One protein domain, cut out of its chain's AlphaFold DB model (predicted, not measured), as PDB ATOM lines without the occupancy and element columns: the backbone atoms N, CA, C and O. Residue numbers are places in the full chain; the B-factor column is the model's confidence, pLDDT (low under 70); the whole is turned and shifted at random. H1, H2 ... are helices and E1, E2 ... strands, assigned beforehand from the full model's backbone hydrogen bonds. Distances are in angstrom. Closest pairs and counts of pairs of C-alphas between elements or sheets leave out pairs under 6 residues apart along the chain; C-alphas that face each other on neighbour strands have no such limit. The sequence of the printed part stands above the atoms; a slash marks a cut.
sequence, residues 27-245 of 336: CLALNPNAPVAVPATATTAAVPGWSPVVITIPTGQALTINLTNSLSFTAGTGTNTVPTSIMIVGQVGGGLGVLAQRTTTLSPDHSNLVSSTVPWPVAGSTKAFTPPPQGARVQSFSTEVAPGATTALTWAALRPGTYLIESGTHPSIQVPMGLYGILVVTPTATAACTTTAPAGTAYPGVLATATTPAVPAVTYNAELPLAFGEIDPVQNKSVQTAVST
ATOM      1  N   CYS A  27     -33.774 -34.788 -33.670       94.31
ATOM      2  CA  CYS A  27     -34.207 -36.180 -33.603       94.31
ATOM      3  C   CYS A  27     -35.688 -36.228 -33.972       94.31
ATOM      4  O   CYS A  27     -36.499 -35.559 -33.329       94.31
ATOM      5  N   LEU A  28     -36.033 -37.001 -34.998       92.75
ATOM      6  CA  LEU A  28     -37.404 -37.164 -35.481       92.75
ATOM      7  C   LEU A  28     -37.710 -38.639 -35.759       92.75
ATOM      8  O   LEU A  28     -36.803 -39.443 -35.952       92.75
ATOM      9  N   ALA A  29     -38.991 -38.998 -35.809       91.50
ATOM     10  CA  ALA A  29     -39.406 -40.286 -36.358       91.50
ATOM     11  C   ALA A  29     -39.177 -40.296 -37.878       91.50
ATOM     12  O   ALA A  29     -39.561 -39.351 -38.566       91.50
ATOM     13  N   LEU A  30     -38.586 -41.374 -38.401       92.00
ATOM     14  CA  LEU A  30     -38.394 -41.599 -39.836       92.00
ATOM     15  C   LEU A  30     -39.725 -41.588 -40.603       92.00
ATOM     16  O   LEU A  30     -39.813 -41.025 -41.690       92.00
ATOM     17  N   ASN A  31     -40.767 -42.183 -40.021       89.31
ATOM     18  CA  ASN A  31     -42.138 -42.131 -40.501       89.31
ATOM     19  C   ASN A  31     -43.048 -41.510 -39.425       89.31
ATOM     20  O   ASN A  31     -43.597 -42.234 -38.590       89.31
ATOM     21  N   PRO A  32     -43.265 -40.182 -39.451       83.50
ATOM     22  CA  PRO A  32     -44.171 -39.500 -38.524       83.50
ATOM     23  C   PRO A  32     -45.632 -39.959 -38.638       83.50
ATOM     24  O   PRO A  32     -46.411 -39.766 -37.710       83.50
ATOM     25  N   ASN A  33     -45.998 -40.573 -39.767       83.06
ATOM     26  CA  ASN A  33     -47.342 -41.077 -40.045       83.06
ATOM     27  C   ASN A  33     -47.473 -42.578 -39.748       83.06
ATOM     28  O   ASN A  33     -48.415 -43.216 -40.224       83.06
ATOM     29  N   ALA A  34     -46.520 -43.170 -39.017       78.62
ATOM     30  CA  ALA A  34     -46.597 -44.573 -38.644       78.62
ATOM     31  C   ALA A  34     -47.924 -44.842 -37.903       78.62
ATOM     32  O   ALA A  34     -48.242 -44.141 -36.936       78.62
ATOM     33  N   PRO A  35     -48.724 -45.827 -38.354       66.88
ATOM     34  CA  PRO A  35     -50.055 -46.052 -37.814       66.88
ATOM     35  C   PRO A  35     -49.966 -46.450 -36.342       66.88
ATOM     36  O   PRO A  35     -49.247 -47.380 -35.981       66.88
ATOM     37  N   VAL A  36     -50.716 -45.733 -35.505       65.00
ATOM     38  CA  VAL A  36     -50.866 -46.003 -34.071       65.00
ATOM     39  C   VAL A  36     -51.316 -47.448 -33.879       65.00
ATOM     40  O   VAL A  36     -52.296 -47.888 -34.486       65.00
ATOM     41  N   ALA A  37     -50.616 -48.190 -33.022       58.47
ATOM     42  CA  ALA A  37     -51.078 -49.508 -32.621       58.47
ATOM     43  C   ALA A  37     -52.302 -49.318 -31.714       58.47
ATOM     44  O   ALA A  37     -52.184 -48.776 -30.616       58.47
ATOM     45  N   VAL A  38     -53.482 -49.736 -32.177       50.31
ATOM     46  CA  VAL A  38     -54.697 -49.794 -31.355       50.31
ATOM     47  C   VAL A  38     -54.807 -51.223 -30.814       50.31
ATOM     48  O   VAL A  38     -55.132 -52.127 -31.588       50.31
ATOM     49  N   PRO A  39     -54.506 -51.483 -29.527       49.62
ATOM     50  CA  PRO A  39     -54.757 -52.796 -28.954       49.62
ATOM     51  C   PRO A  39     -56.261 -53.095 -29.012       49.62
ATOM     52  O   PRO A  39     -57.084 -52.237 -28.697       49.62
ATOM     53  N   ALA A  40     -56.623 -54.321 -29.398       49.53
ATOM     54  CA  ALA A  40     -58.009 -54.759 -29.607       49.53
ATOM     55  C   ALA A  40     -58.901 -54.711 -28.343       49.53
ATOM     56  O   ALA A  40     -60.104 -54.946 -28.422       49.53
ATOM     57  N   THR A  41     -58.334 -54.390 -27.179       43.06
ATOM     58  CA  THR A  41     -59.038 -54.249 -25.903       43.06
ATOM     59  C   THR A  41     -58.692 -52.899 -25.282       43.06
ATOM     60  O   THR A  41     -57.562 -52.666 -24.853       43.06
ATOM     61  N   ALA A  42     -59.670 -51.997 -25.280       50.16
ATOM     62  CA  ALA A  42     -59.554 -50.624 -24.815       50.16
ATOM     63  C   ALA A  42     -59.336 -50.537 -23.294       50.16
ATOM     64  O   ALA A  42     -60.210 -50.949 -22.542       50.16
ATOM     65  N   THR A  43     -58.204 -49.951 -22.886       44.31
ATOM     66  CA  THR A  43     -57.998 -49.140 -21.656       44.31
ATOM     67  C   THR A  43     -56.606 -48.484 -21.611       44.31
ATOM     68  O   THR A  43     -56.389 -47.593 -20.794       44.31
ATOM     69  N   THR A  44     -55.661 -48.857 -22.482       42.50
ATOM     70  CA  THR A  44     -54.335 -48.222 -22.563       42.50
ATOM     71  C   THR A  44     -54.300 -47.093 -23.598       42.50
ATOM     72  O   THR A  44     -54.977 -47.144 -24.624       42.50
ATOM     73  N   ALA A  45     -53.532 -46.037 -23.304       45.81
ATOM     74  CA  ALA A  45     -53.335 -44.902 -24.203       45.81
ATOM     75  C   ALA A  45     -52.814 -45.360 -25.577       45.81
ATOM     76  O   ALA A  45     -52.044 -46.316 -25.667       45.81
ATOM     77  N   ALA A  46     -53.223 -44.659 -26.638       47.34
ATOM     78  CA  ALA A  46     -52.718 -44.854 -27.993       47.34
ATOM     79  C   ALA A  46     -51.179 -44.874 -28.001       47.34
ATOM     80  O   ALA A  46     -50.547 -43.884 -27.627       47.34
ATOM     81  N   VAL A  47     -50.578 -45.990 -28.421       54.56
ATOM     82  CA  VAL A  47     -49.121 -46.097 -28.568       54.56
ATOM     83  C   VAL A  47     -48.759 -45.600 -29.969       54.56
ATOM     84  O   VAL A  47     -49.310 -46.133 -30.940       54.56
ATOM     85  N   PRO A  48     -47.873 -44.593 -30.109       62.66
ATOM     86  CA  PRO A  48     -47.416 -44.119 -31.412       62.66
ATOM     87  C   PRO A  48     -46.986 -45.291 -32.292       62.66
ATOM     88  O   PRO A  48     -46.388 -46.250 -31.801       62.66
ATOM     89  N   GLY A  49     -47.307 -45.230 -33.585       76.12
ATOM     90  CA  GLY A  49     -46.875 -46.260 -34.518       76.12
ATOM     91  C   GLY A  49     -45.362 -46.413 -34.484       76.12
ATOM     92  O   GLY A  49     -44.629 -45.432 -34.361       76.12
ATOM     93  N   TRP A  50     -44.890 -47.654 -34.568       88.12
ATOM     94  CA  TRP A  50     -43.460 -47.911 -34.554       88.12
ATOM     95  C   TRP A  50     -42.789 -47.276 -35.783       88.12
ATOM     96  O   TRP A  50     -43.230 -47.466 -36.918       88.12
ATOM     97  N   SER A  51     -41.716 -46.525 -35.541       90.75
ATOM     98  CA  SER A  51     -40.863 -45.925 -36.562       90.75
ATOM     99  C   SER A  51     -39.431 -45.841 -36.034       90.75
ATOM    100  O   SER A  51     -39.247 -45.379 -34.906       90.75
ATOM    101  N   PRO A  52     -38.411 -46.160 -36.850       93.88
ATOM    102  CA  PRO A  52     -37.028 -45.811 -36.542       93.88
ATOM    103  C   PRO A  52     -36.871 -44.301 -36.327       93.88
ATOM    104  O   PRO A  52     -37.682 -43.507 -36.818       93.88
ATOM    105  N   VAL A  53     -35.809 -43.900 -35.633       95.44
ATOM    106  CA  VAL A  53     -35.451 -42.483 -35.461       95.44
ATOM    107  C   VAL A  53     -34.479 -42.023 -36.541       95.44
ATOM    108  O   VAL A  53     -33.672 -42.807 -37.037       95.44
ATOM    109  N   VAL A  54     -34.518 -40.734 -36.862       96.00
ATOM    110  CA  VAL A  54     -33.506 -40.034 -37.652       96.00
ATOM    111  C   VAL A  54     -32.915 -38.941 -36.783       96.00
ATOM    112  O   VAL A  54     -33.631 -38.033 -36.355       96.00
ATOM    113  N   ILE A  55     -31.614 -39.027 -36.532       95.75
ATOM    114  CA  ILE A  55     -30.844 -37.981 -35.868       95.75
ATOM    115  C   ILE A  55     -30.048 -37.236 -36.931       95.75
ATOM    116  O   ILE A  55     -29.291 -37.863 -37.665       95.75
ATOM    117  N   THR A  56     -30.179 -35.915 -36.999       92.69
ATOM    118  CA  THR A  56     -29.392 -35.085 -37.926       92.69
ATOM    119  C   THR A  56     -28.532 -34.116 -37.141       92.69
ATOM    120  O   THR A  56     -29.064 -33.389 -36.306       92.69
ATOM    121  N   ILE A  57     -27.225 -34.084 -37.401       91.00
ATOM    122  CA  ILE A  57     -26.274 -33.191 -36.728       91.00
ATOM    123  C   ILE A  57     -25.214 -32.670 -37.714       91.00
ATOM    124  O   ILE A  57     -24.749 -33.430 -38.562       91.00
ATOM    125  N   PRO A  58     -24.773 -31.407 -37.613       86.56
ATOM    126  CA  PRO A  58     -23.609 -30.936 -38.360       86.56
ATOM    127  C   PRO A  58     -22.294 -31.565 -37.864       86.56
ATOM    128  O   PRO A  58     -22.088 -31.736 -36.662       86.56
ATOM    129  N   THR A  59     -21.364 -31.870 -38.772       84.12
ATOM    130  CA  THR A  59     -19.996 -32.301 -38.422       84.12
ATOM    131  C   THR A  59     -19.221 -31.189 -37.700       84.12
ATOM    132  O   THR A  59     -19.569 -30.008 -37.766       84.12
ATOM    133  N   GLY A  60     -18.133 -31.560 -37.027       82.25
ATOM    134  CA  GLY A  60     -17.347 -30.648 -36.192       82.25
ATOM    135  C   GLY A  60     -17.924 -30.444 -34.789       82.25
ATOM    136  O   GLY A  60     -17.350 -29.692 -34.011       82.25
ATOM    137  N   GLN A  61     -19.023 -31.129 -34.459       84.62
ATOM    138  CA  GLN A  61     -19.619 -31.168 -33.126       84.62
ATOM    139  C   GLN A  61     -19.608 -32.596 -32.575       84.62
ATOM    140  O   GLN A  61     -19.750 -33.566 -33.326       84.62
ATOM    141  N   ALA A  62     -19.461 -32.721 -31.255       92.00
ATOM    142  CA  ALA A  62     -19.672 -33.988 -30.569       92.00
ATOM    143  C   ALA A  62     -21.176 -34.264 -30.438       92.00
ATOM    144  O   ALA A  62     -21.954 -33.367 -30.110       92.00
ATOM    145  N   LEU A  63     -21.578 -35.514 -30.654       94.75
ATOM    146  CA  LEU A  63     -22.938 -35.972 -30.380       94.75
ATOM    147  C   LEU A  63     -22.952 -36.698 -29.040       94.75
ATOM    148  O   LEU A  63     -22.233 -37.680 -28.873       94.75
ATOM    149  N   THR A  64     -23.803 -36.252 -28.121       95.62
ATOM    150  CA  THR A  64     -24.101 -36.977 -26.883       95.62
ATOM    151  C   THR A  64     -25.574 -37.363 -26.871       95.62
ATOM    152  O   THR A  64     -26.441 -36.492 -26.933       95.62
ATOM    153  N   ILE A  65     -25.857 -38.660 -26.769       95.81
ATOM    154  CA  ILE A  65     -27.212 -39.200 -26.622       95.81
ATOM    155  C   ILE A  65     -27.375 -39.685 -25.184       95.81
ATOM    156  O   ILE A  65     -26.653 -40.576 -24.745       95.81
ATOM    157  N   ASN A  66     -28.340 -39.125 -24.457       96.00
ATOM    158  CA  ASN A  66     -28.755 -39.650 -23.156       96.00
ATOM    159  C   ASN A  66     -29.779 -40.767 -23.378       96.00
ATOM    160  O   ASN A  66     -30.982 -40.514 -23.450       96.00
ATOM    161  N   LEU A  67     -29.292 -41.998 -23.532       96.69
ATOM    162  CA  LEU A  67     -30.150 -43.155 -23.749       96.69
ATOM    163  C   LEU A  67     -30.786 -43.571 -22.425       96.69
ATOM    164  O   LEU A  67     -30.071 -43.897 -21.481       96.69
ATOM    165  N   THR A  68     -32.116 -43.575 -22.372       96.56
ATOM    166  CA  THR A  68     -32.887 -44.131 -21.254       96.56
ATOM    167  C   THR A  68     -33.457 -45.477 -21.669       96.56
ATOM    168  O   THR A  68     -34.180 -45.552 -22.663       96.56
ATOM    169  N   ASN A  69     -33.132 -46.537 -20.931       96.19
ATOM    170  CA  ASN A  69     -33.670 -47.863 -21.210       96.19
ATOM    171  C   ASN A  69     -35.020 -48.053 -20.505       96.19
ATOM    172  O   ASN A  69     -35.081 -48.207 -19.285       96.19
ATOM    173  N   SER A  70     -36.100 -48.079 -21.285       93.38
ATOM    174  CA  SER A  70     -37.464 -48.327 -20.801       93.38
ATOM    175  C   SER A  70     -38.029 -49.683 -21.243       93.38
ATOM    176  O   SER A  70     -39.235 -49.906 -21.127       93.38
ATOM    177  N   LEU A  71     -37.187 -50.592 -21.750       91.44
ATOM    178  CA  LEU A  71     -37.619 -51.930 -22.154       91.44
ATOM    179  C   LEU A  71     -38.029 -52.741 -20.925       91.44
ATOM    180  O   LEU A  71     -37.221 -53.044 -20.044       91.44
ATOM    181  N   SER A  72     -39.308 -53.096 -20.880       90.25
ATOM    182  CA  SER A  72     -39.890 -53.922 -19.833       90.25
ATOM    183  C   SER A  72     -40.979 -54.808 -20.421       90.25
ATOM    184  O   SER A  72     -41.728 -54.392 -21.307       90.25
ATOM    185  N   PHE A  73     -41.044 -56.044 -19.940       89.19
ATOM    186  CA  PHE A  73     -41.932 -57.073 -20.464       89.19
ATOM    187  C   PHE A  73     -42.657 -57.745 -19.308       89.19
ATOM    188  O   PHE A  73     -42.030 -58.254 -18.379       89.19
ATOM    189  N   THR A  74     -43.986 -57.745 -19.344       85.88
ATOM    190  CA  THR A  74     -44.795 -58.437 -18.338       85.88
ATOM    191  C   THR A  74     -44.552 -59.941 -18.424       85.88
ATOM    192  O   THR A  74     -44.669 -60.526 -19.499       85.88
ATOM    193  N   ALA A  75     -44.238 -60.565 -17.291       79.12
ATOM    194  CA  ALA A  75     -43.868 -61.970 -17.208       79.12
ATOM    195  C   ALA A  75     -44.608 -62.659 -16.056       79.12
ATOM    196  O   ALA A  75     -44.127 -62.729 -14.925       79.12
ATOM    197  N   GLY A  76     -45.822 -63.143 -16.331       74.81
ATOM    198  CA  GLY A  76     -46.720 -63.648 -15.289       74.81
ATOM    199  C   GLY A  76     -47.065 -62.546 -14.283       74.81
ATOM    200  O   GLY A  76     -47.641 -61.528 -14.658       74.81
ATOM    201  N   THR A  77     -46.700 -62.737 -13.013       75.62
ATOM    202  CA  THR A  77     -46.846 -61.721 -11.951       75.62
ATOM    203  C   THR A  77     -45.631 -60.796 -11.816       75.62
ATOM    204  O   THR A  77     -45.639 -59.913 -10.962       75.62
ATOM    205  N   GLY A  78     -44.571 -61.021 -12.598       82.69
ATOM    206  CA  GLY A  78     -43.328 -60.252 -12.570       82.69
ATOM    207  C   GLY A  78     -43.091 -59.433 -13.840       82.69
ATOM    208  O   GLY A  78     -43.942 -59.347 -14.727       82.69
ATOM    209  N   THR A  79     -41.893 -58.858 -13.927       86.06
ATOM    210  CA  THR A  79     -41.430 -58.078 -15.078       86.06
ATOM    211  C   THR A  79     -40.035 -58.542 -15.457       86.06
ATOM    212  O   THR A  79     -39.134 -58.524 -14.620       86.06
ATOM    213  N   ASN A  80     -39.852 -58.913 -16.719       84.31
ATOM    214  CA  ASN A  80     -38.530 -59.096 -17.294       84.31
ATOM    215  C   ASN A  80     -38.051 -57.774 -17.882       84.31
ATOM    216  O   ASN A  80     -38.828 -56.976 -18.413       84.31
ATOM    217  N   THR A  81     -36.749 -57.560 -17.819       90.69
ATOM    218  CA  THR A  81     -36.092 -56.413 -18.427       90.69
ATOM    219  C   THR A  81     -34.845 -56.883 -19.148       90.69
ATOM    220  O   THR A  81     -34.251 -57.901 -18.790       90.69
ATOM    221  N   VAL A  82     -34.465 -56.151 -20.189       91.00
ATOM    222  CA  VAL A  82     -33.257 -56.442 -20.960       91.00
ATOM    223  C   VAL A  82     -32.403 -55.188 -21.054       91.00
ATOM    224  O   VAL A  82     -32.948 -54.085 -21.195       91.00
ATOM    225  N   PRO A  83     -31.076 -55.306 -20.942       93.75
ATOM    226  CA  PRO A  83     -30.199 -54.203 -21.271       93.75
ATOM    227  C   PRO A  83     -30.285 -53.852 -22.764       93.75
ATOM    228  O   PRO A  83     -30.641 -54.677 -23.602       93.75
ATOM    229  N   THR A  84     -29.922 -52.625 -23.117       95.56
ATOM    230  CA  THR A  84     -29.856 -52.164 -24.513       95.56
ATOM    231  C   THR A  84     -28.657 -51.248 -24.690       95.56
ATOM    232  O   THR A  84     -28.083 -50.782 -23.711       95.56
ATOM    233  N   SER A  85     -28.279 -50.928 -25.917       96.50
ATOM    234  CA  SER A  85     -27.261 -49.910 -26.179       96.50
ATOM    235  C   SER A  85     -27.532 -49.196 -27.492       96.50
ATOM    236  O   SER A  85     -28.463 -49.559 -28.194       96.50
ATOM    237  N   ILE A  86     -26.742 -48.175 -27.824       96.38
ATOM    238  CA  ILE A  86     -26.751 -47.539 -29.144       96.38
ATOM    239  C   ILE A  86     -25.327 -47.568 -29.689       96.38
ATOM    240  O   ILE A  86     -24.396 -47.037 -29.082       96.38
ATOM    241  N   MET A  87     -25.188 -48.130 -30.881       95.56
ATOM    242  CA  MET A  87     -23.987 -48.128 -31.697       95.56
ATOM    243  C   MET A  87     -24.289 -47.426 -33.022       95.56
ATOM    244  O   MET A  87     -25.388 -47.529 -33.563       95.56
ATOM    245  N   ILE A  88     -23.300 -46.719 -33.565       96.50
ATOM    246  CA  ILE A  88     -23.396 -46.075 -34.875       96.50
ATOM    247  C   ILE A  88     -22.394 -46.761 -35.795       96.50
ATOM    248  O   ILE A  88     -21.180 -46.663 -35.592       96.50
ATOM    249  N   VAL A  89     -22.898 -47.493 -36.785       94.00
ATOM    250  CA  VAL A  89     -22.065 -48.291 -37.688       94.00
ATOM    251  C   VAL A  89     -21.105 -47.362 -38.427       94.00
ATOM    252  O   VAL A  89     -21.525 -46.401 -39.062       94.00
ATOM    253  N   GLY A  90     -19.800 -47.625 -38.330       92.12
ATOM    254  CA  GLY A  90     -18.765 -46.799 -38.962       92.12
ATOM    255  C   GLY A  90     -18.343 -45.545 -38.181       92.12
ATOM    256  O   GLY A  90     -17.442 -44.843 -38.641       92.12
ATOM    257  N   GLN A  91     -18.914 -45.278 -36.999       93.06
ATOM    258  CA  GLN A  91     -18.511 -44.171 -36.120       93.06
ATOM    259  C   GLN A  91     -18.089 -44.694 -34.742       93.06
ATOM    260  O   GLN A  91     -18.877 -45.280 -34.004       93.06
ATOM    261  N   VAL A  92     -16.837 -44.440 -34.364       92.75
ATOM    262  CA  VAL A  92     -16.318 -44.810 -33.039       92.75
ATOM    263  C   VAL A  92     -16.853 -43.835 -31.986       92.75
ATOM    264  O   VAL A  92     -16.740 -42.619 -32.138       92.75
ATOM    265  N   GLY A  93     -17.436 -44.371 -30.917       93.75
ATOM    266  CA  GLY A  93     -18.063 -43.623 -29.828       93.75
ATOM    267  C   GLY A  93     -19.163 -44.446 -29.160       93.75
ATOM    268  O   GLY A  93     -19.370 -45.607 -29.517       93.75
ATOM    269  N   GLY A  94     -19.817 -43.891 -28.139       92.31
ATOM    270  CA  GLY A  94     -20.837 -44.615 -27.363       92.31
ATOM    271  C   GLY A  94     -20.314 -45.895 -26.690       92.31
ATOM    272  O   GLY A  94     -21.085 -46.787 -26.369       92.31
ATOM    273  N   GLY A  95     -18.994 -46.003 -26.518       91.56
ATOM    274  CA  GLY A  95     -18.284 -47.170 -25.990       91.56
ATOM    275  C   GLY A  95     -17.795 -48.190 -27.012       91.56
ATOM    276  O   GLY A  95     -17.030 -49.088 -26.657       91.56
ATOM    277  N   LEU A  96     -18.129 -48.016 -28.294       90.56
ATOM    278  CA  LEU A  96     -17.530 -48.814 -29.360       90.56
ATOM    279  C   LEU A  96     -16.007 -48.610 -29.390       90.56
ATOM    280  O   LEU A  96     -15.521 -47.482 -29.434       90.56
ATOM    281  N   GLY A  97     -15.254 -49.712 -29.381       83.62
ATOM    282  CA  GLY A  97     -13.785 -49.706 -29.386       83.62
ATOM    283  C   GLY A  97     -13.129 -49.585 -28.003       83.62
ATOM    284  O   GLY A  97     -11.907 -49.697 -27.909       83.62
ATOM    285  N   VAL A  98     -13.906 -49.426 -26.925       88.25
ATOM    286  CA  VAL A  98     -13.393 -49.343 -25.549       88.25
ATOM    287  C   VAL A  98     -13.616 -50.678 -24.835       88.25
ATOM    288  O   VAL A  98     -14.725 -51.014 -24.431       88.25
ATOM    289  N   LEU A  99     -12.543 -51.453 -24.637       83.62
ATOM    290  CA  LEU A  99     -12.622 -52.803 -24.050       83.62
ATOM    291  C   LEU A  99     -13.238 -52.849 -22.644       83.62
ATOM    292  O   LEU A  99     -13.771 -53.885 -22.267       83.62
ATOM    293  N   ALA A 100     -13.163 -51.760 -21.877       86.56
ATOM    294  CA  ALA A 100     -13.766 -51.668 -20.548       86.56
ATOM    295  C   ALA A 100     -15.286 -51.417 -20.578       86.56
ATOM    296  O   ALA A 100     -15.940 -51.552 -19.551       86.56
ATOM    297  N   GLN A 101     -15.835 -51.021 -21.731       85.75
ATOM    298  CA  GLN A 101     -17.246 -50.653 -21.894       85.75
ATOM    299  C   GLN A 101     -18.052 -51.698 -22.673       85.75
ATOM    300  O   GLN A 101     -19.278 -51.645 -22.667       85.75
ATOM    301  N   ARG A 102     -17.384 -52.674 -23.306       84.56
ATOM    302  CA  ARG A 102     -18.056 -53.860 -23.848       84.56
ATOM    303  C   ARG A 102     -18.485 -54.775 -22.704       84.56
ATOM    304  O   ARG A 102     -17.718 -54.993 -21.764       84.56
ATOM    305  N   THR A 103     -19.648 -55.395 -22.836       89.38
ATOM    306  CA  THR A 103     -20.052 -56.506 -21.970       89.38
ATOM    307  C   THR A 103     -19.793 -57.826 -22.680       89.38
ATOM    308  O   THR A 103     -19.821 -57.925 -23.913       89.38
ATOM    309  N   THR A 104     -19.479 -58.857 -21.904       87.06
ATOM    310  CA  THR A 104     -19.237 -60.201 -22.424       87.06
ATOM    311  C   THR A 104     -19.992 -61.223 -21.607       87.06
ATOM    312  O   THR A 104     -20.038 -61.111 -20.385       87.06
ATOM    313  N   THR A 105     -20.472 -62.260 -22.272       82.12
ATOM    314  CA  THR A 105     -21.045 -63.440 -21.634       82.12
ATOM    315  C   THR A 105     -20.079 -64.614 -21.734       82.12
ATOM    316  O   THR A 105     -19.199 -64.648 -22.601       82.12
ATOM    317  N   LEU A 106     -20.199 -65.585 -20.838       80.62
ATOM    318  CA  LEU A 106     -19.361 -66.776 -20.882       80.62
ATOM    319  C   LEU A 106     -19.616 -67.556 -22.179       80.62
ATOM    320  O   LEU A 106     -20.734 -67.625 -22.686       80.62
ATOM    321  N   SER A 107     -18.558 -68.143 -22.742       74.69
ATOM    322  CA  SER A 107     -18.732 -69.095 -23.840       74.69
ATOM    323  C   SER A 107     -19.466 -70.347 -23.345       74.69
ATOM    324  O   SER A 107     -19.291 -70.718 -22.181       74.69
ATOM    325  N   PRO A 108     -20.229 -71.036 -24.218       72.44
ATOM    326  CA  PRO A 108     -20.773 -72.350 -23.900       72.44
ATOM    327  C   PRO A 108     -19.687 -73.292 -23.365       72.44
ATOM    328  O   PRO A 108     -18.561 -73.304 -23.870       72.44
ATOM    329  N   ASP A 109     -20.020 -74.086 -22.346       67.56
ATOM    330  CA  ASP A 109     -19.070 -75.044 -21.786       67.56
ATOM    331  C   ASP A 109     -18.836 -76.205 -22.765       67.56
ATOM    332  O   ASP A 109     -19.740 -76.977 -23.093       67.56
ATOM    333  N   HIS A 110     -17.588 -76.345 -23.207       65.75
ATOM    334  CA  HIS A 110     -17.137 -77.411 -24.096       65.75
ATOM    335  C   HIS A 110     -16.395 -78.537 -23.358       65.75
ATOM    336  O   HIS A 110     -15.866 -79.436 -24.011       65.75
ATOM    337  N   SER A 111     -16.361 -78.540 -22.021       65.38
ATOM    338  CA  SER A 111     -15.671 -79.557 -21.211       65.38
ATOM    339  C   SER A 111     -16.144 -80.991 -21.488       65.38
ATOM    340  O   SER A 111     -15.353 -81.929 -21.429       65.38
ATOM    341  N   ASN A 112     -17.406 -81.172 -21.889       55.91
ATOM    342  CA  ASN A 112     -17.952 -82.481 -22.268       55.91
ATOM    343  C   ASN A 112     -17.539 -82.940 -23.679       55.91
ATOM    344  O   ASN A 112     -17.692 -84.115 -24.003       55.91
ATOM    345  N   LEU A 113     -16.991 -82.047 -24.516       58.16
ATOM    346  CA  LEU A 113     -16.407 -82.420 -25.813       58.16
ATOM    347  C   LEU A 113     -15.026 -83.070 -25.666       58.16
ATOM    348  O   LEU A 113     -14.513 -83.623 -26.632       58.16
ATOM    349  N   VAL A 114     -14.449 -83.054 -24.459       56.25
ATOM    350  CA  VAL A 114     -13.171 -83.709 -24.137       56.25
ATOM    351  C   VAL A 114     -13.338 -85.235 -23.969       56.25
ATOM    352  O   VAL A 114     -12.408 -85.945 -23.593       56.25
ATOM    353  N   SER A 115     -14.521 -85.771 -24.291       52.88
ATOM    354  CA  SER A 115     -14.784 -87.208 -24.371       52.88
ATOM    355  C   SER A 115     -14.070 -87.850 -25.570       52.88
ATOM    356  O   SER A 115     -13.977 -87.272 -26.652       52.88
ATOM    357  N   SER A 116     -13.635 -89.102 -25.411       49.28
ATOM    358  CA  SER A 116     -13.078 -89.982 -26.456       49.28
ATOM    359  C   SER A 116     -14.054 -90.317 -27.599       49.28
ATOM    360  O   SER A 116     -13.738 -91.111 -28.482       49.28
ATOM    361  N   THR A 117     -15.247 -89.727 -27.596       49.47
ATOM    362  CA  THR A 117     -16.264 -89.834 -28.644       49.47
ATOM    363  C   THR A 117     -16.388 -88.490 -29.346       49.47
ATOM    364  O   THR A 117     -17.245 -87.663 -29.045       49.47
ATOM    365  N   VAL A 118     -15.480 -88.270 -30.293       49.91
ATOM    366  CA  VAL A 118     -15.592 -87.199 -31.285       49.91
ATOM    367  C   VAL A 118     -16.954 -87.359 -31.990       49.91
ATOM    368  O   VAL A 118     -17.275 -88.471 -32.410       49.91
ATOM    369  N   PRO A 119     -17.770 -86.299 -32.156       46.00
ATOM    370  CA  PRO A 119     -19.068 -86.387 -32.846       46.00
ATOM    371  C   PRO A 119     -18.950 -86.725 -34.345       46.00
ATOM    372  O   PRO A 119     -19.956 -86.949 -35.012       46.00
ATOM    373  N   TRP A 120     -17.723 -86.798 -34.864       49.22
ATOM    374  CA  TRP A 120     -17.386 -87.277 -36.199       49.22
ATOM    375  C   TRP A 120     -16.598 -88.587 -36.078       49.22
ATOM    376  O   TRP A 120     -15.662 -88.647 -35.276       49.22
ATOM    377  N   PRO A 121     -16.935 -89.636 -36.851       46.09
ATOM    378  CA  PRO A 121     -16.283 -90.932 -36.732       46.09
ATOM    379  C   PRO A 121     -14.846 -90.836 -37.251       46.09
ATOM    380  O   PRO A 121     -14.599 -90.908 -38.451       46.09
ATOM    381  N   VAL A 122     -13.882 -90.690 -36.344       49.84
ATOM    382  CA  VAL A 122     -12.472 -90.941 -36.653       49.84
ATOM    383  C   VAL A 122     -12.154 -92.338 -36.147       49.84
ATOM    384  O   VAL A 122     -12.127 -92.589 -34.943       49.84
ATOM    385  N   ALA A 123     -11.958 -93.276 -37.070       41.94
ATOM    386  CA  ALA A 123     -11.565 -94.629 -36.719       41.94
ATOM    387  C   ALA A 123     -10.165 -94.610 -36.073       41.94
ATOM    388  O   ALA A 123      -9.172 -94.338 -36.742       41.94
ATOM    389  N   GLY A 124     -10.092 -94.916 -34.772       53.69
ATOM    390  CA  GLY A 124      -8.867 -95.415 -34.139       53.69
ATOM    391  C   GLY A 124      -8.000 -94.458 -33.308       53.69
ATOM    392  O   GLY A 124      -6.842 -94.798 -33.088       53.69
ATOM    393  N   SER A 125      -8.474 -93.313 -32.799       50.19
ATOM    394  CA  SER A 125      -7.629 -92.453 -31.945       50.19
ATOM    395  C   SER A 125      -7.985 -92.498 -30.450       50.19
ATOM    396  O   SER A 125      -9.087 -92.181 -30.022       50.19
ATOM    397  N   THR A 126      -6.984 -92.809 -29.622       52.31
ATOM    398  CA  THR A 126      -6.950 -92.645 -28.153       52.31
ATOM    399  C   THR A 126      -6.751 -91.183 -27.718       52.31
ATOM    400  O   THR A 126      -6.313 -90.913 -26.600       52.31
ATOM    401  N   LYS A 127      -7.016 -90.213 -28.603       53.84
ATOM    402  CA  LYS A 127      -6.735 -88.794 -28.359       53.84
ATOM    403  C   LYS A 127      -8.024 -88.050 -28.031       53.84
ATOM    404  O   LYS A 127      -8.921 -87.975 -28.864       53.84
ATOM    405  N   ALA A 128      -8.085 -87.494 -26.822       61.53
ATOM    406  CA  ALA A 128      -9.145 -86.584 -26.411       61.53
ATOM    407  C   ALA A 128      -9.103 -85.305 -27.265       61.53
ATOM    408  O   ALA A 128      -8.026 -84.764 -27.534       61.53
ATOM    409  N   PHE A 129     -10.269 -84.824 -27.699       64.38
ATOM    410  CA  PHE A 129     -10.384 -83.518 -28.338       64.38
ATOM    411  C   PHE A 129     -10.244 -82.430 -27.272       64.38
ATOM    412  O   PHE A 129     -11.115 -82.270 -26.421       64.38
ATOM    413  N   THR A 130      -9.152 -81.672 -27.314       68.19
ATOM    414  CA  THR A 130      -8.995 -80.473 -26.486       68.19
ATOM    415  C   THR A 130      -9.408 -79.266 -27.326       68.19
ATOM    416  O   THR A 130      -8.632 -78.866 -28.200       68.19
ATOM    417  N   PRO A 131     -10.611 -78.690 -27.131       67.44
ATOM    418  CA  PRO A 131     -10.992 -77.482 -27.850       67.44
ATOM    419  C   PRO A 131     -10.001 -76.351 -27.537       67.44
ATOM    420  O   PRO A 131      -9.478 -76.289 -26.418       67.44
ATOM    421  N   PRO A 132      -9.741 -75.436 -28.488       76.69
ATOM    422  CA  PRO A 132      -8.962 -74.245 -28.187       76.69
ATOM    423  C   PRO A 132      -9.643 -73.458 -27.053       76.69
ATOM    424  O   PRO A 132     -10.879 -73.453 -26.986       76.69
ATOM    425  N   PRO A 133      -8.875 -72.784 -26.175       75.44
ATOM    426  CA  PRO A 133      -9.447 -71.928 -25.143       75.44
ATOM    427  C   PRO A 133     -10.425 -70.930 -25.766       75.44
ATOM    428  O   PRO A 133     -10.045 -70.129 -26.620       75.44
ATOM    429  N   GLN A 134     -11.691 -70.988 -25.355       76.88
ATOM    430  CA  GLN A 134     -12.692 -70.016 -25.776       76.88
ATOM    431  C   GLN A 134     -12.822 -68.950 -24.693       76.88
ATOM    432  O   GLN A 134     -13.207 -69.246 -23.565       76.88
ATOM    433  N   GLY A 135     -12.482 -67.707 -25.034       81.00
ATOM    434  CA  GLY A 135     -12.749 -66.561 -24.169       81.00
ATOM    435  C   GLY A 135     -14.248 -66.275 -24.046       81.00
ATOM    436  O   GLY A 135     -15.078 -66.892 -24.718       81.00
ATOM    437  N   ALA A 136     -14.601 -65.309 -23.202       84.44
ATOM    438  CA  ALA A 136     -15.963 -64.794 -23.142       84.44
ATOM    439  C   ALA A 136     -16.390 -64.223 -24.510       84.44
ATOM    440  O   ALA A 136     -15.584 -63.627 -25.234       84.44
ATOM    441  N   ARG A 137     -17.655 -64.426 -24.877       85.25
ATOM    442  CA  ARG A 137     -18.250 -63.927 -26.121       85.25
ATOM    443  C   ARG A 137     -18.739 -62.509 -25.906       85.25
ATOM    444  O   ARG A 137     -19.242 -62.179 -24.837       85.25
ATOM    445  N   VAL A 138     -18.589 -61.666 -26.920       88.12
ATOM    446  CA  VAL A 138     -19.102 -60.296 -26.859       88.12
ATOM    447  C   VAL A 138     -20.626 -60.347 -26.781       88.12
ATOM    448  O   VAL A 138     -21.261 -60.973 -27.625       88.12
ATOM    449  N   GLN A 139     -21.177 -59.708 -25.752       89.38
ATOM    450  CA  GLN A 139     -22.612 -59.523 -25.553       89.38
ATOM    451  C   GLN A 139     -23.045 -58.159 -26.100       89.38
ATOM    452  O   GLN A 139     -24.022 -58.076 -26.845       89.38
ATOM    453  N   SER A 140     -22.281 -57.111 -25.773       93.62
ATOM    454  CA  SER A 140     -22.466 -55.771 -26.325       93.62
ATOM    455  C   SER A 140     -21.182 -55.225 -26.939       93.62
ATOM    456  O   SER A 140     -20.120 -55.269 -26.319       93.62
ATOM    457  N   PHE A 141     -21.286 -54.663 -28.143       92.12
ATOM    458  CA  PHE A 141     -20.193 -53.954 -28.821       92.12
ATOM    459  C   PHE A 141     -20.000 -52.510 -28.334       92.12
ATOM    460  O   PHE A 141     -18.969 -51.905 -28.630       92.12
ATOM    461  N   SER A 142     -20.971 -51.961 -27.604       93.06
ATOM    462  CA  SER A 142     -20.981 -50.578 -27.105       93.06
ATOM    463  C   SER A 142     -21.379 -50.526 -25.626       93.06
ATOM    464  O   SER A 142     -21.663 -51.569 -25.033       93.06
ATOM    465  N   THR A 143     -21.391 -49.340 -25.015       95.69
ATOM    466  CA  THR A 143     -21.784 -49.195 -23.607       95.69
ATOM    467  C   THR A 143     -23.229 -49.644 -23.421       95.69
ATOM    468  O   THR A 143     -24.162 -49.049 -23.961       95.69
ATOM    469  N   GLU A 144     -23.399 -50.703 -22.641       94.88
ATOM    470  CA  GLU A 144     -24.697 -51.256 -22.295       94.88
ATOM    471  C   GLU A 144     -25.401 -50.392 -21.237       94.88
ATOM    472  O   GLU A 144     -24.802 -49.985 -20.241       94.88
ATOM    473  N   VAL A 145     -26.680 -50.101 -21.463       96.31
ATOM    474  CA  VAL A 145     -27.541 -49.307 -20.586       96.31
ATOM    475  C   VAL A 145     -28.498 -50.242 -19.864       96.31
ATOM    476  O   VAL A 145     -29.372 -50.879 -20.466       96.31
ATOM    477  N   ALA A 146     -28.322 -50.314 -18.547       93.44
ATOM    478  CA  ALA A 146     -29.135 -51.146 -17.678       93.44
ATOM    479  C   ALA A 146     -30.618 -50.718 -17.702       93.44
ATOM    480  O   ALA A 146     -30.918 -49.538 -17.909       93.44
ATOM    481  N   PRO A 147     -31.556 -51.649 -17.465       92.81
ATOM    482  CA  PRO A 147     -32.978 -51.335 -17.360       92.81
ATOM    483  C   PRO A 147     -33.278 -50.196 -16.382       92.81
ATOM    484  O   PRO A 147     -32.776 -50.185 -15.259       92.81
ATOM    485  N   GLY A 148     -34.100 -49.235 -16.803       93.25
ATOM    486  CA  GLY A 148     -34.475 -48.065 -16.006       93.25
ATOM    487  C   GLY A 148     -33.374 -47.011 -15.839       93.25
ATOM    488  O   GLY A 148     -33.642 -45.950 -15.278       93.25
ATOM    489  N   ALA A 149     -32.154 -47.265 -16.321       95.38
ATOM    490  CA  ALA A 149     -31.057 -46.311 -16.250       95.38
ATOM    491  C   ALA A 149     -31.057 -45.353 -17.448       95.38
ATOM    492  O   ALA A 149     -31.509 -45.684 -18.548       95.38
ATOM    493  N   THR A 150     -30.466 -44.179 -17.228       96.25
ATOM    494  CA  THR A 150     -30.089 -43.237 -18.281       96.25
ATOM    495  C   THR A 150     -28.571 -43.154 -18.346       96.25
ATOM    496  O   THR A 150     -27.911 -42.946 -17.327       96.25
ATOM    497  N   THR A 151     -27.992 -43.304 -19.534       96.31
ATOM    498  CA  THR A 151     -26.540 -43.223 -19.738       96.31
ATOM    499  C   THR A 151     -26.218 -42.288 -20.895       96.31
ATOM    500  O   THR A 151     -26.829 -42.364 -21.959       96.31
ATOM    501  N   ALA A 152     -25.245 -41.401 -20.679       95.25
ATOM    502  CA  ALA A 152     -24.727 -40.510 -21.707       95.25
ATOM    503  C   ALA A 152     -23.741 -41.263 -22.613       95.25
ATOM    504  O   ALA A 152     -22.696 -41.731 -22.160       95.25
ATOM    505  N   LEU A 153     -24.076 -41.371 -23.895       96.06
ATOM    506  CA  LEU A 153     -23.267 -42.007 -24.930       96.06
ATOM    507  C   LEU A 153     -22.703 -40.927 -25.852       96.06
ATOM    508  O   LEU A 153     -23.473 -40.176 -26.447       96.06
ATOM    509  N   THR A 154     -21.376 -40.846 -25.971       95.44
ATOM    510  CA  THR A 154     -20.708 -39.737 -26.673       95.44
ATOM    511  C   THR A 154     -19.925 -40.205 -27.896       95.44
ATOM    512  O   THR A 154     -19.112 -41.128 -27.813       95.44
ATOM    513  N   TRP A 155     -20.104 -39.501 -29.013       95.94
ATOM    514  CA  TRP A 155     -19.302 -39.591 -30.233       95.94
ATOM    515  C   TRP A 155     -18.590 -38.257 -30.450       95.94
ATOM    516  O   TRP A 155     -19.205 -37.267 -30.841       95.94
ATOM    517  N   ALA A 156     -17.288 -38.221 -30.168       93.75
ATOM    518  CA  ALA A 156     -16.518 -36.976 -30.152       93.75
ATOM    519  C   ALA A 156     -16.144 -36.452 -31.551       93.75
ATOM    520  O   ALA A 156     -15.958 -35.252 -31.722       93.75
ATOM    521  N   ALA A 157     -16.011 -37.339 -32.541       91.00
ATOM    522  CA  ALA A 157     -15.479 -37.004 -33.860       91.00
ATOM    523  C   ALA A 157     -16.309 -37.653 -34.976       91.00
ATOM    524  O   ALA A 157     -15.894 -38.637 -35.590       91.00
ATOM    525  N   LEU A 158     -17.496 -37.097 -35.228       92.06
ATOM    526  CA  LEU A 158     -18.388 -37.576 -36.279       92.06
ATOM    527  C   LEU A 158     -17.895 -37.183 -37.672       92.06
ATOM    528  O   LEU A 158     -17.702 -36.002 -37.979       92.06
ATOM    529  N   ARG A 159     -17.766 -38.180 -38.546       90.38
ATOM    530  CA  ARG A 159     -17.484 -37.957 -39.972       90.38
ATOM    531  C   ARG A 159     -18.773 -37.651 -40.738       90.38
ATOM    532  O   ARG A 159     -19.766 -38.324 -40.467       90.38
ATOM    533  N   PRO A 160     -18.769 -36.718 -41.709       87.75
ATOM    534  CA  PRO A 160     -19.915 -36.488 -42.589       87.75
ATOM    535  C   PRO A 160     -20.400 -37.774 -43.262       87.75
ATOM    536  O   PRO A 160     -19.589 -38.647 -43.580       87.75
ATOM    537  N   GLY A 161     -21.707 -37.900 -43.476       87.25
ATOM    538  CA  GLY A 161     -22.317 -39.057 -44.130       87.25
ATOM    539  C   GLY A 161     -23.622 -39.503 -43.478       87.25
ATOM    540  O   GLY A 161     -24.068 -38.929 -42.489       87.25
ATOM    541  N   THR A 162     -24.225 -40.544 -44.046       91.94
ATOM    542  CA  THR A 162     -25.407 -41.211 -43.483       91.94
ATOM    543  C   THR A 162     -24.981 -42.556 -42.913       91.94
ATOM    544  O   THR A 162     -24.320 -43.332 -43.602       91.94
ATOM    545  N   TYR A 163     -25.342 -42.821 -41.663       95.94
ATOM    546  CA  TYR A 163     -24.927 -44.000 -40.912       95.94
ATOM    547  C   TYR A 163     -26.140 -44.691 -40.305       95.94
ATOM    548  O   TYR A 163     -27.127 -44.046 -39.949       95.94
ATOM    549  N   LEU A 164     -26.046 -46.009 -40.161       96.38
ATOM    550  CA  LEU A 164     -27.051 -46.793 -39.463       96.38
ATOM    551  C   LEU A 164     -26.779 -46.737 -37.956       96.38
ATOM    552  O   LEU A 164     -25.642 -46.902 -37.506       96.38
ATOM    553  N   ILE A 165     -27.832 -46.481 -37.193       97.19
ATOM    554  CA  ILE A 165     -27.859 -46.653 -35.745       97.19
ATOM    555  C   ILE A 165     -28.424 -48.041 -35.475       97.19
ATOM    556  O   ILE A 165     -29.466 -48.383 -36.025       97.19
ATOM    557  N   GLU A 166     -27.782 -48.811 -34.609       95.88
ATOM    558  CA  GLU A 166     -28.213 -50.153 -34.214       95.88
ATOM    559  C   GLU A 166     -27.979 -50.349 -32.718       95.88
ATOM    560  O   GLU A 166     -27.110 -49.700 -32.131       95.88
ATOM    561  N   SER A 167     -28.716 -51.257 -32.079       96.50
ATOM    562  CA  SER A 167     -28.289 -51.726 -30.763       96.50
ATOM    563  C   SER A 167     -26.972 -52.491 -30.875       96.50
ATOM    564  O   SER A 167     -26.829 -53.398 -31.694       96.50
ATOM    565  N   GLY A 168     -26.007 -52.134 -30.028       94.62
ATOM    566  CA  GLY A 168     -24.763 -52.884 -29.887       94.62
ATOM    567  C   GLY A 168     -24.912 -54.127 -29.007       94.62
ATOM    568  O   GLY A 168     -24.026 -54.977 -29.045       94.62
ATOM    569  N   THR A 169     -26.003 -54.236 -28.244       94.44
ATOM    570  CA  THR A 169     -26.309 -55.326 -27.309       94.44
ATOM    571  C   THR A 169     -27.138 -56.373 -28.030       94.44
ATOM    572  O   THR A 169     -28.180 -56.037 -28.584       94.44
ATOM    573  N   HIS A 170     -26.692 -57.634 -28.037       91.25
ATOM    574  CA  HIS A 170     -27.388 -58.742 -28.709       91.25
ATOM    575  C   HIS A 170     -27.956 -58.351 -30.095       91.25
ATOM    576  O   HIS A 170     -29.159 -58.502 -30.329       91.25
ATOM    577  N   PRO A 171     -27.131 -57.835 -31.032       92.00
ATOM    578  CA  PRO A 171     -27.630 -57.218 -32.265       92.00
ATOM    579  C   PRO A 171     -28.485 -58.168 -33.111       92.00
ATOM    580  O   PRO A 171     -29.444 -57.736 -33.738       92.00
ATOM    581  N   SER A 172     -28.219 -59.478 -33.058       89.62
ATOM    582  CA  SER A 172     -29.015 -60.508 -33.744       89.62
ATOM    583  C   SER A 172     -30.459 -60.639 -33.244       89.62
ATOM    584  O   SER A 172     -31.262 -61.300 -33.894       89.62
ATOM    585  N   ILE A 173     -30.783 -60.063 -32.084       91.31
ATOM    586  CA  ILE A 173     -32.129 -60.042 -31.496       91.31
ATOM    587  C   ILE A 173     -32.661 -58.611 -31.515       91.31
ATOM    588  O   ILE A 173     -33.740 -58.351 -32.035       91.31
ATOM    589  N   GLN A 174     -31.889 -57.666 -30.980       94.69
ATOM    590  CA  GLN A 174     -32.353 -56.302 -30.744       94.69
ATOM    591  C   GLN A 174     -32.587 -55.513 -32.040       94.69
ATOM    592  O   GLN A 174     -33.552 -54.751 -32.122       94.69
ATOM    593  N   VAL A 175     -31.757 -55.723 -33.070       94.69
ATOM    594  CA  VAL A 175     -31.918 -55.041 -34.364       94.69
ATOM    595  C   VAL A 175     -33.165 -55.541 -35.107       94.69
ATOM    596  O   VAL A 175     -33.994 -54.691 -35.439       94.69
ATOM    597  N   PRO A 176     -33.403 -56.861 -35.287       93.88
ATOM    598  CA  PRO A 176     -34.662 -57.365 -35.857       93.88
ATOM    599  C   PRO A 176     -35.916 -56.971 -35.063       93.88
ATOM    600  O   PRO A 176     -36.978 -56.748 -35.645       93.88
ATOM    601  N   MET A 177     -35.796 -56.818 -33.739       93.75
ATOM    602  CA  MET A 177     -36.892 -56.298 -32.918       93.75
ATOM    603  C   MET A 177     -37.176 -54.814 -33.161       93.75
ATOM    604  O   MET A 177     -38.240 -54.355 -32.767       93.75
ATOM    605  N   GLY A 178     -36.296 -54.067 -33.831       93.62
ATOM    606  CA  GLY A 178     -36.546 -52.687 -34.252       93.62
ATOM    607  C   GLY A 178     -35.685 -51.624 -33.574       93.62
ATOM    608  O   GLY A 178     -35.922 -50.433 -33.781       93.62
ATOM    609  N   LEU A 179     -34.678 -52.018 -32.787       96.00
ATOM    610  CA  LEU A 179     -33.731 -51.082 -32.174       96.00
ATOM    611  C   LEU A 179     -32.676 -50.619 -33.179       96.00
ATOM    612  O   LEU A 179     -31.488 -50.940 -33.075       96.00
ATOM    613  N   TYR A 180     -33.132 -49.833 -34.150       96.19
ATOM    614  CA  TYR A 180     -32.299 -49.199 -35.156       96.19
ATOM    615  C   TYR A 180     -32.818 -47.804 -35.536       96.19
ATOM    616  O   TYR A 180     -33.915 -47.381 -35.160       96.19
ATOM    617  N   GLY A 181     -32.002 -47.058 -36.271       96.31
ATOM    618  CA  GLY A 181     -32.302 -45.703 -36.727       96.31
ATOM    619  C   GLY A 181     -31.263 -45.207 -37.722       96.31
ATOM    620  O   GLY A 181     -30.415 -45.968 -38.178       96.31
ATOM    621  N   ILE A 182     -31.306 -43.925 -38.052       97.12
ATOM    622  CA  ILE A 182     -30.372 -43.287 -38.981       97.12
ATOM    623  C   ILE A 182     -29.697 -42.114 -38.276       97.12
ATOM    624  O   ILE A 182     -30.359 -41.312 -37.620       97.12
ATOM    625  N   LEU A 183     -28.384 -41.987 -38.454       96.50
ATOM    626  CA  LEU A 183     -27.645 -40.760 -38.185       96.50
ATOM    627  C   LEU A 183     -27.281 -40.099 -39.517       96.50
ATOM    628  O   LEU A 183     -26.564 -40.685 -40.325       96.50
ATOM    629  N   VAL A 184     -27.698 -38.854 -39.710       93.00
ATOM    630  CA  VAL A 184     -27.234 -37.981 -40.788       93.00
ATOM    631  C   VAL A 184     -26.251 -36.974 -40.200       93.00
ATOM    632  O   VAL A 184     -26.611 -36.129 -39.383       93.00
ATOM    633  N   VAL A 185     -24.990 -37.062 -40.615       90.50
ATOM    634  CA  VAL A 185     -23.956 -36.086 -40.275       90.50
ATOM    635  C   VAL A 185     -23.763 -35.160 -41.467       90.50
ATOM    636  O   VAL A 185     -23.153 -35.549 -42.469       90.50
ATOM    637  N   THR A 186     -24.280 -33.938 -41.376       84.06
ATOM    638  CA  THR A 186     -24.165 -32.966 -42.466       84.06
ATOM    639  C   THR A 186     -22.769 -32.338 -42.475       84.06
ATOM    640  O   THR A 186     -22.194 -32.071 -41.416       84.06
ATOM    641  N   PRO A 187     -22.159 -32.119 -43.650       75.06
ATOM    642  CA  PRO A 187     -20.896 -31.401 -43.720       75.06
ATOM    643  C   PRO A 187     -21.096 -29.949 -43.261       75.06
ATOM    644  O   PRO A 187     -22.057 -29.287 -43.641       75.06
ATOM    645  N   THR A 188     -20.167 -29.445 -42.459       64.62
ATOM    646  CA  THR A 188     -20.009 -28.021 -42.158       64.62
ATOM    647  C   THR A 188     -18.912 -27.469 -43.057       64.62
ATOM    648  O   THR A 188     -18.113 -28.229 -43.611       64.62
ATOM    649  N   ALA A 189     -18.885 -26.151 -43.260       51.59
ATOM    650  CA  ALA A 189     -17.862 -25.513 -44.083       51.59
ATOM    651  C   ALA A 189     -16.458 -25.875 -43.572       51.59
ATOM    652  O   ALA A 189     -16.056 -25.466 -42.484       51.59
ATOM    653  N   THR A 190     -15.713 -26.677 -44.332       45.91
ATOM    654  CA  THR A 190     -14.301 -26.953 -44.055       45.91
ATOM    655  C   THR A 190     -13.446 -25.799 -44.569       45.91
ATOM    656  O   THR A 190     -13.817 -25.131 -45.523       45.91
ATOM    657  N   ALA A 191     -12.267 -25.572 -43.982       41.00
ATOM    658  CA  ALA A 191     -11.371 -24.454 -44.318       41.00
ATOM    659  C   ALA A 191     -10.925 -24.369 -45.802       41.00
ATOM    660  O   ALA A 191     -10.393 -23.344 -46.217       41.00
ATOM    661  N   ALA A 192     -11.153 -25.411 -46.612       45.91
ATOM    662  CA  ALA A 192     -10.940 -25.406 -48.066       45.91
ATOM    663  C   ALA A 192     -12.152 -24.878 -48.873       45.91
ATOM    664  O   ALA A 192     -12.056 -24.684 -50.084       45.91
ATOM    665  N   CYS A 193     -13.283 -24.648 -48.208       42.25
ATOM    666  CA  CYS A 193     -14.542 -24.173 -48.762       42.25
ATOM    667  C   CYS A 193     -14.989 -22.947 -47.951       42.25
ATOM    668  O   CYS A 193     -15.539 -23.056 -46.858       42.25
ATOM    669  N   THR A 194     -14.712 -21.750 -48.469       44.91
ATOM    670  CA  THR A 194     -15.076 -20.478 -47.819       44.91
ATOM    671  C   THR A 194     -16.548 -20.106 -48.000       44.91
ATOM    672  O   THR A 194     -17.007 -19.123 -47.422       44.91
ATOM    673  N   THR A 195     -17.313 -20.885 -48.767       43.28
ATOM    674  CA  THR A 195     -18.770 -20.764 -48.826       43.28
ATOM    675  C   THR A 195     -19.379 -21.717 -47.812       43.28
ATOM    676  O   THR A 195     -19.159 -22.925 -47.897       43.28
ATOM    677  N   THR A 196     -20.147 -21.189 -46.860       41.25
ATOM    678  CA  THR A 196     -21.001 -21.977 -45.969       41.25
ATOM    679  C   THR A 196     -21.765 -22.994 -46.810       41.25
ATOM    680  O   THR A 196     -22.617 -22.577 -47.582       41.25
ATOM    681  N   ALA A 197     -21.437 -24.290 -46.732       49.31
ATOM    682  CA  ALA A 197     -22.259 -25.319 -47.358       49.31
ATOM    683  C   ALA A 197     -23.582 -25.317 -46.586       49.31
ATOM    684  O   ALA A 197     -23.582 -25.708 -45.413       49.31
ATOM    685  N   PRO A 198     -24.686 -24.800 -47.151       52.59
ATOM    686  CA  PRO A 198     -25.953 -24.814 -46.448       52.59
ATOM    687  C   PRO A 198     -26.394 -26.276 -46.305       52.59
ATOM    688  O   PRO A 198     -25.974 -27.135 -47.093       52.59
ATOM    689  N   ALA A 199     -27.266 -26.559 -45.330       56.12
ATOM    690  CA  ALA A 199     -28.092 -27.765 -45.388       56.12
ATOM    691  C   ALA A 199     -28.660 -27.871 -46.816       56.12
ATOM    692  O   ALA A 199     -29.132 -26.862 -47.344       56.12
ATOM    693  N   GLY A 200     -28.506 -29.022 -47.476       66.31
ATOM    694  CA  GLY A 200     -28.712 -29.078 -48.926       66.31
ATOM    695  C   GLY A 200     -27.455 -29.183 -49.789       66.31
ATOM    696  O   GLY A 200     -27.534 -28.861 -50.965       66.31
ATOM    697  N   THR A 201     -26.284 -29.576 -49.276       71.31
ATOM    698  CA  THR A 201     -25.059 -29.708 -50.100       71.31
ATOM    699  C   THR A 201     -24.537 -31.142 -50.090       71.31
ATOM    700  O   THR A 201     -24.123 -31.640 -49.046       71.31
ATOM    701  N   ALA A 202     -24.551 -31.813 -51.246       69.50
ATOM    702  CA  ALA A 202     -24.062 -33.187 -51.403       69.50
ATOM    703  C   ALA A 202     -22.534 -33.233 -51.528       69.50
ATOM    704  O   ALA A 202     -21.879 -34.054 -50.888       69.50
ATOM    705  N   TYR A 203     -21.973 -32.317 -52.324       70.69
ATOM    706  CA  TYR A 203     -20.531 -32.172 -52.508       70.69
ATOM    707  C   TYR A 203     -20.142 -30.700 -52.347       70.69
ATOM    708  O   TYR A 203     -20.719 -29.851 -53.037       70.69
ATOM    709  N   PRO A 204     -19.189 -30.370 -51.452       70.06
ATOM    710  CA  PRO A 204     -18.711 -29.003 -51.318       70.06
ATOM    711  C   PRO A 204     -18.021 -28.560 -52.612       70.06
ATOM    712  O   PRO A 204     -17.391 -29.362 -53.301       70.06
ATOM    713  N   GLY A 205     -18.137 -27.273 -52.933       71.69
ATOM    714  CA  GLY A 205     -17.378 -26.685 -54.031       71.69
ATOM    715  C   GLY A 205     -15.883 -26.660 -53.713       71.69
ATOM    716  O   GLY A 205     -15.483 -26.638 -52.547       71.69
ATOM    717  N   VAL A 206     -15.058 -26.646 -54.755       75.81
ATOM    718  CA  VAL A 206     -13.603 -26.496 -54.641       75.81
ATOM    719  C   VAL A 206     -13.225 -25.134 -55.205       75.81
ATOM    720  O   VAL A 206     -13.587 -24.804 -56.336       75.81
ATOM    721  N   LEU A 207     -12.510 -24.328 -54.419       73.44
ATOM    722  CA  LEU A 207     -11.998 -23.038 -54.880       73.44
ATOM    723  C   LEU A 207     -10.984 -23.232 -56.013       73.44
ATOM    724  O   LEU A 207     -10.281 -24.240 -56.076       73.44
ATOM    725  N   ALA A 208     -10.883 -22.240 -56.897       78.50
ATOM    726  CA  ALA A 208      -9.825 -22.227 -57.897       78.50
ATOM    727  C   ALA A 208      -8.452 -22.190 -57.206       78.50
ATOM    728  O   ALA A 208      -8.255 -21.455 -56.235       78.50
ATOM    729  N   THR A 209      -7.495 -22.952 -57.729       82.25
ATOM    730  CA  THR A 209      -6.074 -22.807 -57.386       82.25
ATOM    731  C   THR A 209      -5.346 -22.107 -58.532       82.25
ATOM    732  O   THR A 209      -5.927 -21.856 -59.587       82.25
ATOM    733  N   ALA A 210      -4.054 -21.815 -58.363       82.94
ATOM    734  CA  ALA A 210      -3.236 -21.234 -59.431       82.94
ATOM    735  C   ALA A 210      -3.192 -22.093 -60.712       82.94
ATOM    736  O   ALA A 210      -2.879 -21.577 -61.782       82.94
ATOM    737  N   THR A 211      -3.495 -23.392 -60.615       86.31
ATOM    738  CA  THR A 211      -3.392 -24.353 -61.722       86.31
ATOM    739  C   THR A 211      -4.704 -25.070 -62.045       86.31
ATOM    740  O   THR A 211      -4.753 -25.802 -63.031       86.31
ATOM    741  N   THR A 212      -5.775 -24.869 -61.265       81.31
ATOM    742  CA  THR A 212      -7.067 -25.548 -61.472       81.31
ATOM    743  C   THR A 212      -8.257 -24.594 -61.327       81.31
ATOM    744  O   THR A 212      -8.313 -23.842 -60.351       81.31
ATOM    745  N   PRO A 213      -9.245 -24.633 -62.243       83.00
ATOM    746  CA  PRO A 213     -10.462 -23.831 -62.127       83.00
ATOM    747  C   PRO A 213     -11.335 -24.282 -60.945       83.00
ATOM    748  O   PRO A 213     -11.229 -25.414 -60.473       83.00
ATOM    749  N   ALA A 214     -12.202 -23.382 -60.472       82.69
ATOM    750  CA  ALA A 214     -13.148 -23.678 -59.400       82.69
ATOM    751  C   ALA A 214     -14.196 -24.711 -59.845       82.69
ATOM    752  O   ALA A 214     -14.659 -24.686 -60.987       82.69
ATOM    753  N   VAL A 215     -14.613 -25.572 -58.916       81.06
ATOM    754  CA  VAL A 215     -15.713 -26.528 -59.102       81.06
ATOM    755  C   VAL A 215     -16.881 -26.087 -58.216       81.06
ATOM    756  O   VAL A 215     -16.693 -25.969 -57.003       81.06
ATOM    757  N   PRO A 216     -18.074 -25.810 -58.773       79.12
ATOM    758  CA  PRO A 216     -19.224 -25.388 -57.979       79.12
ATOM    759  C   PRO A 216     -19.715 -26.513 -57.056       79.12
ATOM    760  O   PRO A 216     -19.569 -27.695 -57.362       79.12
ATOM    761  N   ALA A 217     -20.318 -26.136 -55.926       76.94
ATOM    762  CA  ALA A 217     -20.930 -27.089 -55.007       76.94
ATOM    763  C   ALA A 217     -22.142 -27.777 -55.652       76.94
ATOM    764  O   ALA A 217     -22.937 -27.137 -56.344       76.94
ATOM    765  N   VAL A 218     -22.319 -29.069 -55.374       79.12
ATOM    766  CA  VAL A 218     -23.527 -29.806 -55.763       79.12
ATOM    767  C   VAL A 218     -24.531 -29.697 -54.629       79.12
ATOM    768  O   VAL A 218     -24.278 -30.189 -53.527       79.12
ATOM    769  N   THR A 219     -25.668 -29.066 -54.907       79.25
ATOM    770  CA  THR A 219     -26.726 -28.819 -53.923       79.25
ATOM    771  C   THR A 219     -27.989 -29.622 -54.223       79.25
ATOM    772  O   THR A 219     -28.247 -30.013 -55.360       79.25
ATOM    773  N   TYR A 220     -28.767 -29.889 -53.180       77.75
ATOM    774  CA  TYR A 220     -30.086 -30.495 -53.207       77.75
ATOM    775  C   TYR A 220     -31.045 -29.630 -52.391       77.75
ATOM    776  O   TYR A 220     -30.662 -28.957 -51.438       77.75
ATOM    777  N   ASN A 221     -32.312 -29.644 -52.785       79.00
ATOM    778  CA  ASN A 221     -33.384 -28.909 -52.115       79.00
ATOM    779  C   ASN A 221     -34.174 -29.783 -51.128       79.00
ATOM    780  O   ASN A 221     -34.929 -29.250 -50.320       79.00
ATOM    781  N   ALA A 222     -33.994 -31.104 -51.193       78.88
ATOM    782  CA  ALA A 222     -34.660 -32.070 -50.340       78.88
ATOM    783  C   ALA A 222     -33.739 -33.254 -50.030       78.88
ATOM    784  O   ALA A 222     -32.983 -33.714 -50.887       78.88
ATOM    785  N   GLU A 223     -33.853 -33.756 -48.808       79.94
ATOM    786  CA  GLU A 223     -33.220 -34.978 -48.329       79.94
ATOM    787  C   GLU A 223     -34.305 -35.927 -47.823       79.94
ATOM    788  O   GLU A 223     -35.243 -35.508 -47.144       79.94
ATOM    789  N   LEU A 224     -34.199 -37.207 -48.185       86.50
ATOM    790  CA  LEU A 224     -35.117 -38.242 -47.727       86.50
ATOM    791  C   LEU A 224     -34.308 -39.423 -47.183       86.50
ATOM    792  O   LEU A 224     -33.783 -40.212 -47.972       86.50
ATOM    793  N   PRO A 225     -34.178 -39.558 -45.852       88.50
ATOM    794  CA  PRO A 225     -33.597 -40.755 -45.264       88.50
ATOM    795  C   PRO A 225     -34.523 -41.947 -45.536       88.50
ATOM    796  O   PRO A 225     -35.736 -41.854 -45.359       88.50
ATOM    797  N   LEU A 226     -33.953 -43.070 -45.971       91.50
ATOM    798  CA  LEU A 226     -34.672 -44.322 -46.210       91.50
ATOM    799  C   LEU A 226     -33.927 -45.457 -45.507       91.50
ATOM    800  O   LEU A 226     -32.735 -45.654 -45.740       91.50
ATOM    801  N   ALA A 227     -34.635 -46.209 -44.666       91.31
ATOM    802  CA  ALA A 227     -34.144 -47.453 -44.085       91.31
ATOM    803  C   ALA A 227     -34.932 -48.618 -44.683       91.31
ATOM    804  O   ALA A 227     -36.152 -48.684 -44.533       91.31
ATOM    805  N   PHE A 228     -34.227 -49.534 -45.340       89.12
ATOM    806  CA  PHE A 228     -34.801 -50.772 -45.852       89.12
ATOM    807  C   PHE A 228     -34.395 -51.922 -44.940       89.12
ATOM    808  O   PHE A 228     -33.217 -52.084 -44.627       89.12
ATOM    809  N   GLY A 229     -35.371 -52.718 -44.529       85.25
ATOM    810  CA  GLY A 229     -35.172 -53.906 -43.717       85.25
ATOM    811  C   GLY A 229     -36.379 -54.820 -43.842       85.25
ATOM    812  O   GLY A 229     -37.488 -54.360 -44.125       85.25
ATOM    813  N   GLU A 230     -36.153 -56.113 -43.659       87.81
ATOM    814  CA  GLU A 230     -37.223 -57.093 -43.532       87.81
ATOM    815  C   GLU A 230     -37.593 -57.224 -42.054       87.81
ATOM    816  O   GLU A 230     -36.723 -57.369 -41.198       87.81
ATOM    817  N   ILE A 231     -38.889 -57.153 -41.760       87.75
ATOM    818  CA  ILE A 231     -39.424 -57.473 -40.439       87.75
ATOM    819  C   ILE A 231     -40.000 -58.877 -40.546       87.75
ATOM    820  O   ILE A 231     -40.960 -59.066 -41.291       87.75
ATOM    821  N   ASP A 232     -39.446 -59.827 -39.792       90.56
ATOM    822  CA  ASP A 232     -39.974 -61.187 -39.685       90.56
ATOM    823  C   ASP A 232     -41.000 -61.260 -38.533       90.56
ATOM    824  O   ASP A 232     -40.635 -61.260 -37.351       90.56
ATOM    825  N   PRO A 233     -42.311 -61.364 -38.826       88.44
ATOM    826  CA  PRO A 233     -43.334 -61.431 -37.792       88.44
ATOM    827  C   PRO A 233     -43.230 -62.672 -36.903       88.44
ATOM    828  O   PRO A 233     -43.702 -62.636 -35.764       88.44
ATOM    829  N   VAL A 234     -42.687 -63.780 -37.415       88.44
ATOM    830  CA  VAL A 234     -42.549 -65.039 -36.674       88.44
ATOM    831  C   VAL A 234     -41.432 -64.899 -35.653       88.44
ATOM    832  O   VAL A 234     -41.670 -65.167 -34.473       88.44
ATOM    833  N   GLN A 235     -40.267 -64.409 -36.080       88.75
ATOM    834  CA  GLN A 235     -39.145 -64.139 -35.182       88.75
ATOM    835  C   GLN A 235     -39.537 -63.136 -34.092       88.75
ATOM    836  O   GLN A 235     -39.306 -63.378 -32.905       88.75
ATOM    837  N   ASN A 236     -40.187 -62.033 -34.461       91.00
ATOM    838  CA  ASN A 236     -40.543 -61.001 -33.493       91.00
ATOM    839  C   ASN A 236     -41.567 -61.507 -32.468       91.00
ATOM    840  O   ASN A 236     -41.457 -61.216 -31.275       91.00
ATOM    841  N   LYS A 237     -42.533 -62.332 -32.894       86.81
ATOM    842  CA  LYS A 237     -43.473 -62.995 -31.974       86.81
ATOM    843  C   LYS A 237     -42.780 -64.006 -31.063       86.81
ATOM    844  O   LYS A 237     -43.141 -64.073 -29.886       86.81
ATOM    845  N   SER A 238     -41.805 -64.773 -31.560       85.44
ATOM    846  CA  SER A 238     -41.062 -65.711 -30.707       85.44
ATOM    847  C   SER A 238     -40.222 -64.974 -29.672       85.44
ATOM    848  O   SER A 238     -40.291 -65.315 -28.495       85.44
ATOM    849  N   VAL A 239     -39.521 -63.905 -30.064       90.38
ATOM    850  CA  VAL A 239     -38.760 -63.076 -29.119       90.38
ATOM    851  C   VAL A 239     -39.694 -62.444 -28.091       90.38
ATOM    852  O   VAL A 239     -39.424 -62.547 -26.898       90.38
ATOM    853  N   GLN A 240     -40.825 -61.868 -28.516       89.31
ATOM    854  CA  GLN A 240     -41.817 -61.300 -27.598       89.31
ATOM    855  C   GLN A 240     -42.333 -62.338 -26.590       89.31
ATOM    856  O   GLN A 240     -42.512 -62.023 -25.412       89.31
ATOM    857  N   THR A 241     -42.565 -63.572 -27.040       85.81
ATOM    858  CA  THR A 241     -43.005 -64.674 -26.174       85.81
ATOM    859  C   THR A 241     -41.921 -65.034 -25.161       85.81
ATOM    860  O   THR A 241     -42.209 -65.110 -23.964       85.81
ATOM    861  N   ALA A 242     -40.673 -65.170 -25.611       85.88
ATOM    862  CA  ALA A 242     -39.537 -65.481 -24.751       85.88
ATOM    863  C   ALA A 242     -39.345 -64.408 -23.668       85.88
ATOM    864  O   ALA A 242     -39.365 -64.729 -22.480       85.88
ATOM    865  N   VAL A 243     -39.276 -63.124 -24.042       87.00
ATOM    866  CA  VAL A 243     -39.085 -62.028 -23.070       87.00
ATOM    867  C   VAL A 243     -40.281 -61.825 -22.140       87.00
ATOM    868  O   VAL A 243     -40.123 -61.220 -21.087       87.00
ATOM    869  N   SER A 244     -41.466 -62.341 -22.477       85.00
ATOM    870  CA  SER A 244     -42.656 -62.308 -21.607       85.00
ATOM    871  C   SER A 244     -42.814 -63.586 -20.766       85.00
ATOM    872  O   SER A 244     -43.802 -63.750 -20.051       85.00
ATOM    873  N   THR A 245     -41.866 -64.522 -20.845       80.38
ATOM    874  CA  THR A 245     -41.893 -65.769 -20.072       80.38
ATOM    875  C   THR A 245     -41.216 -65.565 -18.718       80.38
ATOM    876  O   THR A 245     -40.109 -65.040 -18.642       80.38
TER     877      THR A 245
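Overview. This is residues 27 to 245 of the 336 residues of an uncharacterized protein of Acidobacteria bacterium (UniProt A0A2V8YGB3). Little regular structure: a flat, loose body holds sheet E1 E2 E10 E9, mixed, and antiparallel pair E3 E8; long loops reach far out, and residues 119 to 124 stick out. The printed part has 219 residues, 71 in named elements, class mixed: E1 E2 E3 E4 E5 E6 H1 E7 E8 E9 H2 E10 E11 H3. The radius of gyration of the C-alphas is 24.1 A, the spans 78 by 59 by 30 A.

Arrangement. E1, residues 27 to 29, and E2, 53 to 58, form a hairpin: N 28 and O 54, 2.9 A. E2 is parallel to E10, 180 to 186: N 55 and O 182, 2.8 A. E9, 161 to 166, is antiparallel to E10: N 163 and O 183, 2.8 A. E3, 63 to 68, and E8, 150 to 155, are antiparallel: N 65 and O 153, 2.8 A. E4, 72 to 75, and E5, 78 to 81, form a hairpin: N 73 and O 80, 2.8 A. E6, 103 to 105, and E7, 137 to 140, are antiparallel: N 105 and O 137, 2.8 A. The closest C-alphas of E4 and H3, 233 to 243, are Phe 73 and Val 243, 6.3 A. H2, 171 to 174, is close but not clearly touching H3: C-alphas 173 and 239, 7.7 A. H1, 111 to 114, is apart from both. E11, 201 to 203, pairs with no named strand. H3 has every O i to N i+4 pair within hydrogen-bond range; H1 and H2 are too short for one.

Along the chain. E1 begins at C-alpha 27 (-34.207, -36.180, -33.603); H3 ends at C-alpha 243 (-39.085, -62.028, -23.070). E10 measures 19.6 A, H3 15.3 A.

Size, cuts and confidence. The farthest C-alphas, Gly 124 and Ala 210, are 78.6 A apart. The printed part has no cut. Links E1 to E2, E5 to E6, H1 to E7, E10 to E11 and E11 to H3 are long. pLDDT is under 70 at residues 35 to 48, 109 to 131, 188 to 200 and 202.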